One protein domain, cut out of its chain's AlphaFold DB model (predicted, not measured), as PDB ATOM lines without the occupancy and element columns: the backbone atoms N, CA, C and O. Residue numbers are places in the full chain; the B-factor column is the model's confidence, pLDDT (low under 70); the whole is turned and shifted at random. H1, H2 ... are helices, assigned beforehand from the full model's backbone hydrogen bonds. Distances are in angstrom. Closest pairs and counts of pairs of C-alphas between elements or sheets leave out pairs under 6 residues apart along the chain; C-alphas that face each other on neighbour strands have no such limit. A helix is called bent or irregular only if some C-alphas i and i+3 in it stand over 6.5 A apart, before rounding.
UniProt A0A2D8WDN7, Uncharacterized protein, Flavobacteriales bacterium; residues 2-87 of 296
ATOM      1  N   THR A   2     -15.800  28.974   2.426       53.75
ATOM      2  CA  THR A   2     -15.803  27.727   1.619       53.75
ATOM      3  C   THR A   2     -15.027  27.791   0.292       53.75
ATOM      4  O   THR A   2     -14.463  26.787  -0.144       53.75
ATOM      5  N   LYS A   3     -14.922  28.973  -0.334       58.06
ATOM      6  CA  LYS A   3     -14.162  29.183  -1.585       58.06
ATOM      7  C   LYS A   3     -12.650  28.945  -1.413       58.06
ATOM      8  O   LYS A   3     -12.022  28.357  -2.290       58.06
ATOM      9  N   TYR A   4     -12.090  29.318  -0.258       57.75
ATOM     10  CA  TYR A   4     -10.665  29.142   0.053       57.75
ATOM     11  C   TYR A   4     -10.304  27.679   0.331       57.75
ATOM     12  O   TYR A   4      -9.322  27.184  -0.214       57.75
ATOM     13  N   LEU A   5     -11.146  26.950   1.072       61.75
ATOM     14  CA  LEU A   5     -10.971  25.511   1.317       61.75
ATOM     15  C   LEU A   5     -10.992  24.689   0.018       61.75
ATOM     16  O   LEU A   5     -10.173  23.788  -0.160       61.75
ATOM     17  N   LYS A   6     -11.884  25.028  -0.924       72.44
ATOM     18  CA  LYS A   6     -11.955  24.363  -2.237       72.44
ATOM     19  C   LYS A   6     -10.716  24.657  -3.095       72.44
ATOM     20  O   LYS A   6     -10.201  23.749  -3.747       72.44
ATOM     21  N   SER A   7     -10.204  25.889  -3.044       69.75
ATOM     22  CA  SER A   7      -8.962  26.281  -3.726       69.75
ATOM     23  C   SER A   7      -7.740  25.555  -3.154       69.75
ATOM     24  O   SER A   7      -6.933  25.022  -3.912       69.75
ATOM     25  N   PHE A   8      -7.643  25.457  -1.826       66.75
ATOM     26  CA  PHE A   8      -6.541  24.770  -1.150       66.75
ATOM     27  C   PHE A   8      -6.560  23.260  -1.412       66.75
ATOM     28  O   PHE A   8      -5.525  22.666  -1.698       66.75
ATOM     29  N   LYS A   9      -7.748  22.639  -1.420       75.00
ATOM     30  CA  LYS A   9      -7.905  21.216  -1.754       75.00
ATOM     31  C   LYS A   9      -7.501  20.918  -3.201       75.00
ATOM     32  O   LYS A   9      -6.859  19.902  -3.443       75.00
ATOM     33  N   ASN A  10      -7.823  21.806  -4.146       75.31
ATOM     34  CA  ASN A  10      -7.360  21.688  -5.533       75.31
ATOM     35  C   ASN A  10      -5.845  21.888  -5.662       75.31
ATOM     36  O   ASN A  10      -5.206  21.159  -6.418       75.31
ATOM     37  N   PHE A  11      -5.266  22.829  -4.917       68.81
ATOM     38  CA  PHE A  11      -3.821  23.048  -4.880       68.81
ATOM     39  C   PHE A  11      -3.077  21.834  -4.302       68.81
ATOM     40  O   PHE A  11      -2.139  21.342  -4.918       68.81
ATOM     41  N   TYR A  12      -3.565  21.269  -3.195       73.50
ATOM     42  CA  TYR A  12      -3.033  20.045  -2.593       73.50
ATOM     43  C   TYR A  12      -3.125  18.839  -3.540       73.50
ATOM     44  O   TYR A  12      -2.176  18.070  -3.663       73.50
ATOM     45  N   ARG A  13      -4.246  18.687  -4.262       74.31
ATOM     46  CA  ARG A  13      -4.414  17.609  -5.251       74.31
ATOM     47  C   ARG A  13      -3.434  17.746  -6.419       74.31
ATOM     48  O   ARG A  13      -2.899  16.735  -6.853       74.31
ATOM     49  N   LYS A  14      -3.178  18.982  -6.871       72.62
ATOM     50  CA  LYS A  14      -2.169  19.295  -7.895       72.62
ATOM     51  C   LYS A  14      -0.740  19.061  -7.405       72.62
ATOM     52  O   LYS A  14       0.064  18.547  -8.163       72.62
ATOM     53  N   LEU A  15      -0.432  19.391  -6.150       62.91
ATOM     54  CA  LEU A  15       0.870  19.094  -5.543       62.91
ATOM     55  C   LEU A  15       1.112  17.589  -5.419       62.91
ATOM     56  O   LEU A  15       2.208  17.123  -5.688       62.91
ATOM     57  N   LYS A  16       0.082  16.819  -5.057       69.81
ATOM     58  CA  LYS A  16       0.179  15.360  -4.928       69.81
ATOM     59  C   LYS A  16       0.319  14.637  -6.275       69.81
ATOM     60  O   LYS A  16       0.831  13.529  -6.302       69.81
ATOM     61  N   SER A  17      -0.153  15.236  -7.372       76.25
ATOM     62  CA  SER A  17       0.028  14.699  -8.730       76.25
ATOM     63  C   SER A  17       1.377  15.050  -9.357       76.25
ATOM     64  O   SER A  17       1.639  14.634 -10.479       76.25
ATOM     65  N   ILE A  18       2.196  15.859  -8.684       71.38
ATOM     66  CA  ILE A  18       3.568  16.104  -9.112       71.38
ATOM     67  C   ILE A  18       4.389  14.913  -8.631       71.38
ATOM     68  O   ILE A  18       4.582  14.732  -7.429       71.38
ATOM     69  N   ASP A  19       4.834  14.095  -9.578       72.06
ATOM     70  CA  ASP A  19       5.743  13.000  -9.291       72.06
ATOM     71  C   ASP A  19       7.139  13.576  -9.029       72.06
ATOM     72  O   ASP A  19       7.819  14.090  -9.921       72.06
ATOM     73  N   ILE A  20       7.527  13.576  -7.754       70.19
ATOM     74  CA  ILE A  20       8.821  14.094  -7.303       70.19
ATOM     75  C   ILE A  20       9.950  13.237  -7.886       70.19
ATOM     76  O   ILE A  20      11.032  13.766  -8.128       70.19
ATOM     77  N   GLN A  21       9.687  11.955  -8.164       68.44
ATOM     78  CA  GLN A  21      10.643  11.031  -8.761       68.44
ATOM     79  C   GLN A  21      10.969  11.445 -10.205       68.44
ATOM     80  O   GLN A  21      12.136  11.606 -10.539       68.44
ATOM     81  N   ASP A  22       9.944  11.741 -11.014       73.19
ATOM     82  CA  ASP A  22      10.085  12.202 -12.407       73.19
ATOM     83  C   ASP A  22      10.755  13.591 -12.492       73.19
ATOM     84  O   ASP A  22      11.558  13.863 -13.382       73.19
ATOM     85  N   LEU A  23      10.487  14.486 -11.531       70.31
ATOM     86  CA  LEU A  23      11.208  15.763 -11.421       70.31
ATOM     87  C   LEU A  23      12.669  15.583 -11.002       70.31
ATOM     88  O   LEU A  23      13.527  16.312 -11.491       70.31
ATOM     89  N   PHE A  24      12.956  14.653 -10.094       68.06
ATOM     90  CA  PHE A  24      14.312  14.393  -9.621       68.06
ATOM     91  C   PHE A  24      15.164  13.725 -10.705       68.06
ATOM     92  O   PHE A  24      16.295  14.153 -10.917       68.06
ATOM     93  N   GLU A  25      14.600  12.772 -11.452       71.62
ATOM     94  CA  GLU A  25      15.232  12.178 -12.638       71.62
ATOM     95  C   GLU A  25      15.487  13.233 -13.722       71.62
ATOM     96  O   GLU A  25      16.595  13.303 -14.248       71.62
ATOM     97  N   LYS A  26      14.528  14.137 -13.981       69.06
ATOM     98  CA  LYS A  26      14.712  15.274 -14.905       69.06
ATOM     99  C   LYS A  26      15.757  16.284 -14.448       69.06
ATOM    100  O   LYS A  26      16.351  16.945 -15.286       69.06
ATOM    101  N   VAL A  27      15.956  16.457 -13.143       68.94
ATOM    102  CA  VAL A  27      16.993  17.350 -12.601       68.94
ATOM    103  C   VAL A  27      18.361  16.669 -12.616       68.94
ATOM    104  O   VAL A  27      19.355  17.334 -12.886       68.94
ATOM    105  N   GLN A  28      18.419  15.356 -12.376       67.31
ATOM    106  CA  GLN A  28      19.645  14.564 -12.506       67.31
ATOM    107  C   GLN A  28      20.098  14.397 -13.960       67.31
ATOM    108  O   GLN A  28      21.296  14.273 -14.190       67.31
ATOM    109  N   SER A  29      19.177  14.415 -14.930       69.19
ATOM    110  CA  SER A  29      19.492  14.336 -16.362       69.19
ATOM    111  C   SER A  29      19.916  15.670 -16.989       69.19
ATOM    112  O   SER A  29      20.112  15.721 -18.200       69.19
ATOM    113  N   ILE A  30      19.978  16.759 -16.218       66.81
ATOM    114  CA  ILE A  30      20.506  18.045 -16.690       66.81
ATOM    115  C   ILE A  30      22.012  18.031 -16.442       66.81
ATOM    116  O   ILE A  30      22.462  18.157 -15.300       66.81
ATOM    117  N   ASP A  31      22.789  17.904 -17.512       64.69
ATOM    118  CA  ASP A  31      24.235  18.046 -17.430       64.69
ATOM    119  C   ASP A  31      24.608  19.486 -17.040       64.69
ATOM    120  O   ASP A  31      23.960  20.467 -17.414       64.69
ATOM    121  N   ILE A  32      25.695  19.641 -16.283       62.75
ATOM    122  CA  ILE A  32      26.198  20.955 -15.836       62.75
ATOM    123  C   ILE A  32      26.512  21.874 -17.038       62.75
ATOM    124  O   ILE A  32      26.488  23.103 -16.921       62.75
ATOM    125  N   GLU A  33      26.757  21.291 -18.213       64.44
ATOM    126  CA  GLU A  33      26.989  21.990 -19.479       64.44
ATOM    127  C   GLU A  33      25.715  22.637 -20.056       64.44
ATOM    128  O   GLU A  33      25.806  23.735 -20.615       64.44
ATOM    129  N   ASP A  34      24.529  22.071 -19.814       58.97
ATOM    130  CA  ASP A  34      23.237  22.654 -20.217       58.97
ATOM    131  C   ASP A  34      22.862  23.873 -19.361       58.97
ATOM    132  O   ASP A  34      22.292  24.853 -19.855       58.97
ATOM    133  N   LEU A  35      23.256  23.884 -18.081       60.31
ATOM    134  CA  LEU A  35      23.082  25.042 -17.194       60.31
ATOM    135  C   LEU A  35      23.895  26.262 -17.661       60.31
ATOM    136  O   LEU A  35      23.524  27.404 -17.372       60.31
ATOM    137  N   ARG A  36      24.983  26.041 -18.412       60.50
ATOM    138  CA  ARG A  36      25.847  27.104 -18.952       60.50
ATOM    139  C   ARG A  36      25.195  27.867 -20.110       60.50
ATOM    140  O   ARG A  36      25.564  29.016 -20.349       60.50
ATOM    141  N   TYR A  37      24.223  27.261 -20.795       64.00
ATOM    142  CA  TYR A  37      23.503  27.849 -21.933       64.00
ATOM    143  C   TYR A  37      22.190  28.554 -21.555       64.00
ATOM    144  O   TYR A  37      21.484  29.076 -22.424       64.00
ATOM    145  N   ILE A  38      21.859  28.620 -20.263       68.00
ATOM    146  CA  ILE A  38      20.675  29.335 -19.787       68.00
ATOM    147  C   ILE A  38      20.884  30.844 -19.953       68.00
ATOM    148  O   ILE A  38      21.704  31.476 -19.287       68.00
ATOM    149  N   ASP A  39      20.095  31.448 -20.838       69.88
ATOM    150  CA  ASP A  39      20.129  32.882 -21.109       69.88
ATOM    151  C   ASP A  39      19.437  33.664 -19.974       69.88
ATOM    152  O   ASP A  39      18.250  34.008 -20.034       69.88
ATOM    153  N   PHE A  40      20.185  33.939 -18.900       65.62
ATOM    154  CA  PHE A  40      19.705  34.624 -17.689       65.62
ATOM    155  C   PHE A  40      19.018  35.972 -17.976       65.62
ATOM    156  O   PHE A  40      18.136  36.392 -17.222       65.62
ATOM    157  N   LYS A  41      19.338  36.630 -19.101       73.31
ATOM    158  CA  LYS A  41      18.666  37.864 -19.544       73.31
ATOM    159  C   LYS A  41      17.183  37.660 -19.868       73.31
ATOM    160  O   LYS A  41      16.402  38.591 -19.674       73.31
ATOM    161  N   LYS A  42      16.774  36.480 -20.346       69.88
ATOM    162  CA  LYS A  42      15.357  36.160 -20.615       69.88
ATOM    163  C   LYS A  42      14.588  35.877 -19.327       69.88
ATOM    164  O   LYS A  42      13.442  36.300 -19.201       69.88
ATOM    165  N   ILE A  43      15.236  35.240 -18.353       68.06
ATOM    166  CA  ILE A  43      14.649  34.942 -17.038       68.06
ATOM    167  C   ILE A  43      14.378  36.242 -16.269       68.06
ATOM    168  O   ILE A  43      13.266  36.434 -15.775       68.06
ATOM    169  N   LEU A  44      15.339  37.173 -16.272       70.88
ATOM    170  CA  LEU A  44      15.217  38.504 -15.658       70.88
ATOM    171  C   LEU A  44      14.096  39.368 -16.265       70.88
ATOM    172  O   LEU A  44      13.548  40.230 -15.584       70.88
ATOM    173  N   LYS A  45      13.738  39.140 -17.536       76.19
ATOM    174  CA  LYS A  45      12.650  39.851 -18.231       76.19
ATOM    175  C   LYS A  45      11.267  39.226 -18.026       76.19
ATOM    176  O   LYS A  45      10.279  39.797 -18.481       76.19
ATOM    177  N   SER A  46      11.170  38.062 -17.386       79.69
ATOM    178  CA  SER A  46       9.880  37.411 -17.152       79.69
ATOM    179  C   SER A  46       9.092  38.122 -16.042       79.69
ATOM    180  O   SER A  46       9.640  38.460 -14.993       79.69
ATOM    181  N   ASN A  47       7.777  38.289 -16.223       75.56
ATOM    182  CA  ASN A  47       6.907  38.901 -15.203       75.56
ATOM    183  C   ASN A  47       6.881  38.121 -13.869       75.56
ATOM    184  O   ASN A  47       6.498  38.669 -12.837       75.56
ATOM    185  N   LEU A  48       7.297  36.850 -13.870       78.94
ATOM    186  CA  LEU A  48       7.307  35.980 -12.691       78.94
ATOM    187  C   LEU A  48       8.584  36.111 -11.844       78.94
ATOM    188  O   LEU A  48       8.559  35.758 -10.664       78.94
ATOM    189  N   PHE A  49       9.671  36.655 -12.402       83.12
ATOM    190  CA  PHE A  49      10.966  36.756 -11.720       83.12
ATOM    191  C   PHE A  49      10.891  37.586 -10.432       83.12
ATOM    192  O   PHE A  49      11.311  37.129  -9.370       83.12
ATOM    193  N   TYR A  50      10.279  38.771 -10.496       82.62
ATOM    194  CA  TYR A  50      10.151  39.656  -9.333       82.62
ATOM    195  C   TYR A  50       9.249  39.073  -8.237       82.62
ATOM    196  O   TYR A  50       9.527  39.250  -7.053       82.62
ATOM    197  N   SER A  51       8.208  38.323  -8.618       84.12
ATOM    198  CA  SER A  51       7.340  37.631  -7.655       84.12
ATOM    199  C   SER A  51       8.096  36.519  -6.925       84.12
ATOM    200  O   SER A  51       8.005  36.408  -5.704       84.12
ATOM    201  N   PHE A  52       8.898  35.733  -7.652       86.81
ATOM    202  CA  PHE A  52       9.747  34.703  -7.054       86.81
ATOM    203  C   PHE A  52      10.811  35.309  -6.129       86.81
ATOM    204  O   PHE A  52      10.975  34.848  -5.001       86.81
ATOM    205  N   LEU A  53      11.476  36.386  -6.560       86.44
ATOM    206  CA  LEU A  53      12.474  37.091  -5.755       86.44
ATOM    207  C   LEU A  53      11.869  37.668  -4.466       86.44
ATOM    208  O   LEU A  53      12.483  37.575  -3.406       86.44
ATOM    209  N   SER A  54      10.646  38.204  -4.531       85.75
ATOM    210  CA  SER A  54       9.922  38.694  -3.354       85.75
ATOM    211  C   SER A  54       9.576  37.569  -2.377       85.75
ATOM    212  O   SER A  54       9.736  37.754  -1.171       85.75
ATOM    213  N   ILE A  55       9.124  36.410  -2.869       89.88
ATOM    214  CA  ILE A  55       8.830  35.242  -2.023       89.88
ATOM    215  C   ILE A  55      10.118  34.725  -1.373       89.88
ATOM    216  O   ILE A  55      10.137  34.464  -0.172       89.88
ATOM    217  N   LEU A  56      11.205  34.628  -2.141       89.88
ATOM    218  CA  LEU A  56      12.502  34.186  -1.638       89.88
ATOM    219  C   LEU A  56      13.044  35.156  -0.577       89.88
ATOM    220  O   LEU A  56      13.472  34.725   0.492       89.88
ATOM    221  N   SER A  57      12.957  36.463  -0.829       89.62
ATOM    222  CA  SER A  57      13.348  37.508   0.122       89.62
ATOM    223  C   SER A  57      12.519  37.457   1.410       89.62
ATOM    224  O   SER A  57      13.081  37.537   2.506       89.62
ATOM    225  N   ALA A  58      11.203  37.247   1.304       91.88
ATOM    226  CA  ALA A  58      10.330  37.084   2.462       91.88
ATOM    227  C   ALA A  58      10.691  35.829   3.272       91.88
ATOM    228  O   ALA A  58      10.804  35.907   4.494       91.88
ATOM    229  N   LEU A  59      10.950  34.694   2.615       89.44
ATOM    230  CA  LEU A  59      11.376  33.457   3.279       89.44
ATOM    231  C   LEU A  59      12.726  33.620   3.991       89.44
ATOM    232  O   LEU A  59      12.881  33.167   5.126       89.44
ATOM    233  N   ILE A  60      13.694  34.292   3.365       88.62
ATOM    234  CA  ILE A  60      14.997  34.582   3.982       88.62
ATOM    235  C   ILE A  60      14.815  35.496   5.202       88.62
ATOM    236  O   ILE A  60      15.346  35.200   6.272       88.62
ATOM    237  N   SER A  61      14.009  36.552   5.072       88.81
ATOM    238  CA  SER A  61      13.745  37.507   6.159       88.81
ATOM    239  C   SER A  61      13.037  36.850   7.348       88.81
ATOM    240  O   SER A  61      13.398  37.090   8.501       88.81
ATOM    241  N   VAL A  62      12.074  35.963   7.082       90.50
ATOM    242  CA  VAL A  62      11.367  35.186   8.112       90.50
ATOM    243  C   VAL A  62      12.328  34.269   8.867       90.50
ATOM    244  O   VAL A  62      12.284  34.230  10.095       90.50
ATOM    245  N   ASN A  63      13.239  33.585   8.170       85.56
ATOM    246  CA  ASN A  63      14.260  32.762   8.824       85.56
ATOM    247  C   ASN A  63      15.209  33.606   9.689       85.56
ATOM    248  O   ASN A  63      15.524  33.211  10.813       85.56
ATOM    249  N   PHE A  64      15.608  34.790   9.213       89.31
ATOM    250  CA  PHE A  64      16.495  35.695   9.951       89.31
ATOM    251  C   PHE A  64      15.887  36.187  11.273       89.31
ATOM    252  O   PHE A  64      16.613  36.377  12.246       89.31
ATOM    253  N   LEU A  65      14.563  36.359  11.329       87.69
ATOM    254  CA  LEU A  65      13.852  36.793  12.536       87.69
ATOM    255  C   LEU A  65      13.435  35.626  13.445       87.69
ATOM    256  O   LEU A  65      13.534  35.732  14.668       87.69
ATOM    257  N   LEU A  66      12.989  34.501  12.878       90.19
ATOM    258  CA  LEU A  66      12.476  33.375  13.665       90.19
ATOM    259  C   LEU A  66      13.579  32.553  14.331       90.19
ATOM    260  O   LEU A  66      13.412  32.147  15.480       90.19
ATOM    261  N   ILE A  67      14.712  32.317  13.661       90.81
ATOM    262  CA  ILE A  67      15.814  31.522  14.225       90.81
ATOM    263  C   ILE A  67      16.317  32.097  15.565       90.81
ATOM    264  O   ILE A  67      16.378  31.335  16.537       90.81
ATOM    265  N   PRO A  68      16.646  33.401  15.691       90.81
ATOM    266  CA  PRO A  68      17.078  33.955  16.972       90.81
ATOM    267  C   PRO A  68      15.960  33.941  18.024       90.81
ATOM    268  O   PRO A  68      16.237  33.669  19.192       90.81
ATOM    269  N   ALA A  69      14.698  34.156  17.633       90.50
ATOM    270  CA  ALA A  69      13.565  34.098  18.557       90.50
ATOM    271  C   ALA A  69      13.361  32.688  19.144       90.50
ATOM    272  O   ALA A  69      13.177  32.541  20.353       90.50
ATOM    273  N   VAL A  70      13.462  31.645  18.314       92.62
ATOM    274  CA  VAL A  70      13.364  30.243  18.754       92.62
ATOM    275  C   VAL A  70      14.540  29.869  19.656       92.62
ATOM    276  O   VAL A  70      14.330  29.242  20.696       92.62
ATOM    277  N   ARG A  71      15.767  30.293  19.317       92.12
ATOM    278  CA  ARG A  71      16.947  30.083  20.178       92.12
ATOM    279  C   ARG A  71      16.755  30.723  21.550       92.12
ATOM    280  O   ARG A  71      16.856  30.026  22.556       92.12
ATOM    281  N   LYS A  72      16.357  31.998  21.585       93.19
ATOM    282  CA  LYS A  72      16.084  32.729  22.830       93.19
ATOM    283  C   LYS A  72      14.960  32.083  23.645       93.19
ATOM    284  O   LYS A  72      15.067  31.966  24.861       93.19
ATOM    285  N   SER A  73      13.894  31.614  22.995       93.00
ATOM    286  CA  SER A  73      12.806  30.907  23.680       93.00
ATOM    287  C   SER A  73      13.275  29.596  24.318       93.00
ATOM    288  O   SER A  73      12.831  29.264  25.419       93.00
ATOM    289  N   ASN A  74      14.156  28.848  23.651       92.88
ATOM    290  CA  ASN A  74      14.725  27.621  24.205       92.88
ATOM    291  C   ASN A  74      15.660  27.912  25.384       92.88
ATOM    292  O   ASN A  74      15.601  27.202  26.386       92.88
ATOM    293  N   GLU A  75      16.468  28.972  25.307       93.44
ATOM    294  CA  GLU A  75      17.311  29.422  26.421       93.44
ATOM    295  C   GLU A  75      16.474  29.783  27.649       93.44
ATOM    296  O   GLU A  75      16.729  29.257  28.731       93.44
ATOM    297  N   ILE A  76      15.419  30.587  27.478       91.75
ATOM    298  CA  ILE A  76      14.503  30.953  28.570       91.75
ATOM    299  C   ILE A  76      13.852  29.702  29.170       91.75
ATOM    300  O   ILE A  76      13.777  29.560  30.390       91.75
ATOM    301  N   LYS A  77      13.413  28.756  28.331       93.31
ATOM    302  CA  LYS A  77      12.817  27.497  28.800       93.31
ATOM    303  C   LYS A  77      13.808  26.661  29.615       93.31
ATOM    304  O   LYS A  77      13.423  26.076  30.627       93.31
ATOM    305  N   ASN A  78      15.066  26.599  29.189       91.75
ATOM    306  CA  ASN A  78      16.114  25.877  29.907       91.75
ATOM    307  C   ASN A  78      16.470  26.573  31.228       91.75
ATOM    308  O   ASN A  78      16.570  25.899  32.250       91.75
ATOM    309  N   GLN A  79      16.568  27.905  31.239       91.50
ATOM    310  CA  GLN A  79      16.775  28.688  32.462       91.50
ATOM    311  C   GLN A  79      15.625  28.504  33.456       91.50
ATOM    312  O   GLN A  79      15.870  28.247  34.628       91.50
ATOM    313  N   ALA A  80      14.372  28.542  32.996       90.31
ATOM    314  CA  ALA A  80      13.212  28.299  33.849       90.31
ATOM    315  C   ALA A  80      13.261  26.904  34.494       90.31
ATOM    316  O   ALA A  80      13.035  26.777  35.695       90.31
ATOM    317  N   LYS A  81      13.629  25.866  33.729       90.88
ATOM    318  CA  LYS A  81      13.837  24.518  34.282       90.88
ATOM    319  C   LYS A  81      14.931  24.501  35.350       90.88
ATOM    320  O   LYS A  81      14.706  23.942  36.421       90.88
ATOM    321  N   LEU A  82      16.070  25.144  35.091       89.88
ATOM    322  CA  LEU A  82      17.153  25.253  36.072       89.88
ATOM    323  C   LEU A  82      16.673  25.933  37.361       89.88
ATOM    324  O   LEU A  82      16.880  25.381  38.441       89.88
ATOM    325  N   PHE A  83      15.948  27.049  37.260       88.00
ATOM    326  CA  PHE A  83      15.390  27.726  38.431       88.00
ATOM    327  C   PHE A  83      14.402  26.846  39.201       88.00
ATOM    328  O   PHE A  83      14.474  26.797  40.425       88.00
ATOM    329  N   THR A  84      13.537  26.085  38.521       88.00
ATOM    330  CA  THR A  84      12.631  25.148  39.213       88.00
ATOM    331  C   THR A  84      13.385  24.037  39.942       88.00
ATOM    332  O   THR A  84      13.039  23.701  41.072       88.00
ATOM    333  N   THR A  85      14.455  23.496  39.348       88.25
ATOM    334  CA  THR A  85      15.278  22.478  40.014       88.25
ATOM    335  C   THR A  85      16.044  23.047  41.204       88.25
ATOM    336  O   THR A  85      16.079  22.413  42.254       88.25
ATOM    337  N   GLN A  86      16.594  24.258  41.076       80.94
ATOM    338  CA  GLN A  86      17.306  24.941  42.156       80.94
ATOM    339  C   GLN A  86      16.367  25.312  43.309       80.94
ATOM    340  O   GLN A  86      16.747  25.149  44.464       80.94
ATOM    341  N   ALA A  87      15.135  25.744  43.021       85.00
ATOM    342  CA  ALA A  87      14.127  26.020  44.045       85.00
ATOM    343  C   ALA A  87      13.777  24.756  44.849       85.00
ATOM    344  O   ALA A  87      13.831  24.771  46.075       85.00
TER     345      ALA A  87
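What this domain is: This is residues 2 to 87 of the 296 residues of an uncharacterized protein of Flavobacteriales bacterium (UniProt A0A2D8WDN7). One long helix, H5, makes a free arm and the longest axis, and from its first end the short helices H4 and H3 and then H2 and H1 are strung out in a wide, open curve. There is no packed core, and no helix touches another. The 86 printed residues hold five named helices, H1 to H5 in chain order, and no named strand; the class is all helix. The whole is extended, with a radius of gyration of the C-alphas of 22.2 A, and spans 66 by 41 by 28 A.

Where its parts are: H5, residues 49 to 87, measures 56.9 A from C-alpha 49 at (10.966, 36.756, -11.720) to C-alpha 87 at (14.127, 26.020, 44.045). It is neither bent nor irregular, but only just: C-alphas 65 and 68 are 6.2 A apart. H4 is residues 40 to 44, 6.3 A long, and H3 is residues 32 to 35, 5.3 A. H2, residues 20 to 28, measures 12.0 A. H1, residues 2 to 16, measures 21.2 A and begins with C-alpha 2 at (-15.803, 27.727, 1.619).

How they stand to each other: H5 and H4 are close but not clearly touching; their closest C-alphas, those of Ile 43 and Phe 49, are 6.7 A apart. H5 is apart from H1, H2 and H3. H3 and H4 are apart, as are H2 and H3, and H1 and H2. In H1, H2 and H4 every O i to N i+4 pair is within hydrogen-bond range, in H5 33 of 35; H3 is too short for such a pair, and its one O i to N i+3 pair is not within range.

The domain as a whole: The C-alphas farthest apart, those of Tyr 37 and Ala 87, are 66.7 A apart. The printed part has no cut, and the four links are tight. Mean pLDDT of the printed part is 78.0; 28 residues are under 70, among them residues 26 to 40, while H5 has a mean of 89.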